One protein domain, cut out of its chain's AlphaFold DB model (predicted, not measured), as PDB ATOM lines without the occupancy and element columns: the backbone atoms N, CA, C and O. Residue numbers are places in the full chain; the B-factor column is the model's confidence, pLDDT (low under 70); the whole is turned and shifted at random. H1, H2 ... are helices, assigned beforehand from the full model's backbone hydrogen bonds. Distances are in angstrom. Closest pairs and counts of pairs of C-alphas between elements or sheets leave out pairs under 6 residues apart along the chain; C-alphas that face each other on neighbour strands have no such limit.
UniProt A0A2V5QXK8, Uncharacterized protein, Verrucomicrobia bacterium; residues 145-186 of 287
ATOM      1  N   VAL A 145     218.199 191.337 206.841       79.25
ATOM      2  CA  VAL A 145     217.095 192.187 207.301       79.25
ATOM      3  C   VAL A 145     216.006 191.354 207.981       79.25
ATOM      4  O   VAL A 145     215.558 191.693 209.076       79.25
ATOM      5  N   GLN A 146     215.613 190.227 207.388       80.00
ATOM      6  CA  GLN A 146     214.609 189.332 207.956       80.00
ATOM      7  C   GLN A 146     215.071 188.759 209.295       80.00
ATOM      8  O   GLN A 146     214.272 188.676 210.223       80.00
ATOM      9  N   TYR A 147     216.360 188.443 209.448       79.44
ATOM     10  CA  TYR A 147     216.907 188.053 210.746       79.44
ATOM     11  C   TYR A 147     216.695 189.135 211.813       79.44
ATOM     12  O   TYR A 147     216.356 188.808 212.951       79.44
ATOM     13  N   LEU A 148     216.870 190.420 211.477       79.50
ATOM     14  CA  LEU A 148     216.614 191.514 212.420       79.50
ATOM     15  C   LEU A 148     215.138 191.562 212.822       79.50
ATOM     16  O   LEU A 148     214.846 191.678 214.012       79.50
ATOM     17  N   PHE A 149     214.221 191.398 211.864       82.75
ATOM     18  CA  PHE A 149     212.788 191.314 212.150       82.75
ATOM     19  C   PHE A 149     212.449 190.116 213.043       82.75
ATOM     20  O   PHE A 149     211.778 190.299 214.050       82.75
ATOM     21  N   VAL A 150     212.978 188.924 212.752       81.12
ATOM     22  CA  VAL A 150     212.759 187.705 213.557       81.12
ATOM     23  C   VAL A 150     213.333 187.846 214.969       81.12
ATOM     24  O   VAL A 150     212.710 187.447 215.948       81.12
ATOM     25  N   THR A 151     214.514 188.446 215.109       78.06
ATOM     26  CA  THR A 151     215.127 188.663 216.430       78.06
ATOM     27  C   THR A 151     214.343 189.699 217.241       78.06
ATOM     28  O   THR A 151     214.222 189.577 218.459       78.06
ATOM     29  N   THR A 152     213.781 190.704 216.567       81.00
ATOM     30  CA  THR A 152     212.892 191.704 217.179       81.00
ATOM     31  C   THR A 152     211.551 191.080 217.563       81.00
ATOM     32  O   THR A 152     211.027 191.372 218.632       81.00
ATOM     33  N   ASP A 153     211.022 190.177 216.740       82.19
ATOM     34  CA  ASP A 153     209.809 189.412 217.023       82.19
ATOM     35  C   ASP A 153     209.972 188.522 218.266       82.19
ATOM     36  O   ASP A 153     209.170 188.583 219.197       82.19
ATOM     37  N   TYR A 154     211.096 187.806 218.364       79.81
ATOM     38  CA  TYR A 154     211.423 186.967 219.520       79.81
ATOM     39  C   TYR A 154     211.346 187.716 220.863       79.81
ATOM     40  O   TYR A 154     211.013 187.124 221.895       79.81
ATOM     41  N   PHE A 155     211.623 189.025 220.875       80.94
ATOM     42  CA  PHE A 155     211.453 189.846 222.071       80.94
ATOM     43  C   PHE A 155     209.989 189.928 222.526       80.94
ATOM     44  O   PHE A 155     209.734 189.865 223.729       80.94
ATOM     45  N   PHE A 156     209.024 190.053 221.610       79.50
ATOM     46  CA  PHE A 156     207.611 190.200 221.970       79.50
ATOM     47  C   PHE A 156     207.074 188.968 222.704       79.50
ATOM     48  O   PHE A 156     206.250 189.114 223.608       79.50
ATOM     49  N   THR A 157     207.611 187.781 222.416       79.25
ATOM     50  CA  THR A 157     207.283 186.547 223.144       79.25
ATOM     51  C   THR A 157     208.105 186.352 224.429       79.25
ATOM     52  O   THR A 157     207.704 185.568 225.285       79.25
ATOM     53  N   HIS A 158     209.224 187.068 224.612       79.62
ATOM     54  CA  HIS A 158     210.155 186.917 225.750       79.62
ATOM     55  C   HIS A 158     210.401 188.222 226.523       79.62
ATOM     56  O   HIS A 158     211.466 188.427 227.115       79.62
ATOM     57  N   ARG A 159     209.406 189.114 226.553       74.56
ATOM     58  CA  ARG A 159     209.520 190.474 227.109       74.56
ATOM     59  C   ARG A 159     210.054 190.512 228.547       74.56
ATOM     60  O   ARG A 159     210.795 191.425 228.906       74.56
ATOM     61  N   SER A 160     209.711 189.506 229.352       74.56
ATOM     62  CA  SER A 160     210.155 189.357 230.745       74.56
ATOM     63  C   SER A 160     211.670 189.171 230.889       74.56
ATOM     64  O   SER A 160     212.234 189.586 231.898       74.56
ATOM     65  N   GLY A 161     212.343 188.602 229.886       70.56
ATOM     66  CA  GLY A 161     213.790 188.378 229.902       70.56
ATOM     67  C   GLY A 161     214.622 189.614 229.553       70.56
ATOM     68  O   GLY A 161     215.824 189.631 229.808       70.56
ATOM     69  N   MET A 162     214.011 190.653 228.973       71.06
ATOM     70  CA  MET A 162     214.720 191.842 228.477       71.06
ATOM     71  C   MET A 162     213.973 193.150 228.808       71.06
ATOM     72  O   MET A 162     213.707 193.961 227.919       71.06
ATOM     73  N   PRO A 163     213.654 193.423 230.087       73.50
ATOM     74  CA  PRO A 163     212.769 194.529 230.474       73.50
ATOM     75  C   PRO A 163     213.272 195.914 230.037       73.50
ATOM     76  O   PRO A 163     212.482 196.831 229.834       73.50
ATOM     77  N   GLN A 164     214.584 196.065 229.839       74.25
ATOM     78  CA  GLN A 164     215.212 197.310 229.391       74.25
ATOM     79  C   GLN A 164     214.832 197.683 227.949       74.25
ATOM     80  O   GLN A 164     214.706 198.864 227.635       74.25
ATOM     81  N   LEU A 165     214.596 196.695 227.077       74.56
ATOM     82  CA  LEU A 165     214.227 196.941 225.681       74.56
ATOM     83  C   LEU A 165     212.785 197.441 225.551       74.56
ATOM     84  O   LEU A 165     212.484 198.194 224.630       74.56
ATOM     85  N   ALA A 166     211.910 197.127 226.514       74.88
ATOM     86  CA  ALA A 166     210.508 197.545 226.496       74.88
ATOM     87  C   ALA A 166     210.320 199.073 226.444       74.88
ATOM     88  O   ALA A 166     209.254 199.547 226.054       74.88
ATOM     89  N   GLN A 167     211.340 199.844 226.833       77.75
ATOM     90  CA  GLN A 167     211.307 201.301 226.792       77.75
ATOM     91  C   GLN A 167     211.600 201.881 225.402       77.75
ATOM     92  O   GLN A 167     211.311 203.057 225.186       77.75
ATOM     93  N   LEU A 168     212.143 201.126 224.447       78.06
ATOM     94  CA  LEU A 168     212.444 201.656 223.113       78.06
ATOM     95  C   LEU A 168     211.182 201.675 222.247       78.06
ATOM     96  O   LEU A 168     210.366 200.760 222.324       78.06
ATOM     97  N   LYS A 169     211.034 202.702 221.399       75.62
ATOM     98  CA  LYS A 169     209.842 202.908 220.556       75.62
ATOM     99  C   LYS A 169     209.466 201.656 219.749       75.62
ATOM    100  O   LYS A 169     208.315 201.241 219.795       75.62
ATOM    101  N   THR A 170     210.459 201.003 219.145       71.38
ATOM    102  CA  THR A 170     210.325 199.753 218.374       71.38
ATOM    103  C   THR A 170     209.616 198.627 219.135       71.38
ATOM    104  O   THR A 170     208.958 197.796 218.527       71.38
ATOM    105  N   PHE A 171     209.734 198.599 220.464       75.31
ATOM    106  CA  PHE A 171     209.161 197.568 221.334       75.31
ATOM    107  C   PHE A 171     207.923 198.050 222.114       75.31
ATOM    108  O   PHE A 171     207.363 197.303 222.924       75.31
ATOM    109  N   ARG A 172     207.511 199.312 221.912       73.88
ATOM    110  CA  ARG A 172     206.256 199.874 222.434       73.88
ATOM    111  C   ARG A 172     205.103 199.704 221.448       73.88
ATOM    112  O   ARG A 172     203.971 199.559 221.897       73.88
ATOM    113  N   GLU A 173     205.393 199.763 220.151       74.31
ATOM    114  CA  GLU A 173     204.394 199.658 219.084       74.31
ATOM    115  C   GLU A 173     203.818 198.233 218.960       74.31
ATOM    116  O   GLU A 173     204.437 197.265 219.422       74.31
ATOM    117  N   PRO A 174     202.602 198.088 218.397       73.50
ATOM    118  CA  PRO A 174     201.951 196.797 218.227       73.50
ATOM    119  C   PRO A 174     202.799 195.837 217.392       73.50
ATOM    120  O   PRO A 174     203.316 196.194 216.336       73.50
ATOM    121  N   HIS A 175     202.861 194.575 217.818       74.44
ATOM    122  CA  HIS A 175     203.581 193.516 217.106       74.44
ATOM    123  C   HIS A 175     203.164 193.390 215.620       74.44
ATOM    124  O   HIS A 175     203.998 193.113 214.757       74.44
ATOM    125  N   SER A 176     201.900 193.687 215.299       76.75
ATOM    126  CA  SER A 176     201.381 193.705 213.927       76.75
ATOM    127  C   SER A 176     202.116 194.687 213.008       76.75
ATOM    128  O   SER A 176     202.345 194.372 211.841       76.75
ATOM    129  N   GLU A 177     202.542 195.846 213.514       78.38
ATOM    130  CA  GLU A 177     203.249 196.852 212.710       78.38
ATOM    131  C   GLU A 177     204.639 196.361 212.287       78.38
ATOM    132  O   GLU A 177     205.056 196.595 211.153       78.38
ATOM    133  N   LEU A 178     205.321 195.591 213.143       78.00
ATOM    134  CA  LEU A 178     206.599 194.956 212.809       78.00
ATOM    135  C   LEU A 178     206.435 193.941 211.669       78.00
ATOM    136  O   LEU A 178     207.233 193.919 210.729       78.00
ATOM    137  N   THR A 179     205.393 193.108 211.739       77.44
ATOM    138  CA  THR A 179     205.127 192.093 210.709       77.44
ATOM    139  C   THR A 179     204.734 192.703 209.366       77.44
ATOM    140  O   THR A 179     205.100 192.159 208.325       77.44
ATOM    141  N   GLU A 180     204.045 193.845 209.367       82.00
ATOM    142  CA  GLU A 180     203.722 194.584 208.144       82.00
ATOM    143  C   GLU A 180     204.941 195.332 207.588       82.00
ATOM    144  O   GLU A 180     205.184 195.306 206.381       82.00
ATOM    145  N   ALA A 181     205.780 195.915 208.451       81.00
ATOM    146  CA  ALA A 181     207.038 196.536 208.039       81.00
ATOM    147  C   ALA A 181     207.965 195.537 207.325       81.00
ATOM    148  O   ALA A 181     208.532 195.864 206.283       81.00
ATOM    149  N   ALA A 182     208.056 194.297 207.817       77.44
ATOM    150  CA  ALA A 182     208.856 193.239 207.197       77.44
ATOM    151  C   ALA A 182     208.384 192.852 205.778       77.44
ATOM    152  O   ALA A 182     209.167 192.328 204.984       77.44
ATOM    153  N   LYS A 183     207.113 193.111 205.436       81.38
ATOM    154  CA  LYS A 183     206.539 192.831 204.109       81.38
ATOM    155  C   LYS A 183     206.743 193.968 203.111       81.38
ATOM    156  O   LYS A 183     206.401 193.803 201.941       81.38
ATOM    157  N   GLN A 184     207.268 195.118 203.536       82.81
ATOM    158  CA  GLN A 184     207.427 196.256 202.641       82.81
ATOM    159  C   GLN A 184     208.364 195.929 201.478       82.81
ATOM    160  O   GLN A 184     209.436 195.344 201.644       82.81
ATOM    161  N   CYS A 185     207.967 196.378 200.288       78.38
ATOM    162  CA  CYS A 185     208.676 196.123 199.036       78.38
ATOM    163  C   CYS A 185     210.140 196.599 199.079       78.38
ATOM    164  O   CYS A 185     211.018 195.958 198.506       78.38
ATOM    165  N   PHE A 186     210.413 197.664 199.842       74.38
ATOM    166  CA  PHE A 186     211.755 198.189 200.094       74.38
ATOM    167  C   PHE A 186     212.736 197.115 200.596       74.38
ATOM    168  O   PHE A 186     213.853 197.025 200.096       74.38
TER     169      PHE A 186
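Overview. This is residues 145 to 186 of the 287 residues of an uncharacterized protein of Verrucomicrobia bacterium (UniProt A0A2V5QXK8). A helical hairpin: the longer helix H1 and the shorter H2 lie side by side and run opposite ways, and residues 158 to 174 make a long loop that joins them at one end. The printed part has 42 residues with two named helices, H1 then H2, and no named strand; the class is all helix, with 20 residues, under half, in named elements. It is elongated, spanning 32 by 17 by 13 A, and only just compact, close to loose, with a radius of gyration of the C-alphas of 10.4 A.

Along the chain. H1, residues 145 to 157, measures 19.5 A from C-alpha 145 at (217.095, 192.187, 207.301) to C-alpha 157. H2, residues 175 to 181, measures 10.2 A and ends at C-alpha 181 at (207.038, 196.536, 208.039).

Arrangement. H1 and H2 form a helical hairpin and touch; their closest C-alphas, of Phe 156 and His 175, are 7.1 A apart. They run opposite ways at a shallow tilt of 9 degrees. Every O i to N i+4 pair is within hydrogen-bond range in H2, and 6 of 9 in H1.

Size, cuts and confidence. The C-alphas farthest apart, of Ser 160 and Cys 185, are 32.5 A apart. The printed part has no cut. The link from H1 to H2 is long, 17 residues. Mean pLDDT of the printed part is 77.4, and no printed residue is under 70.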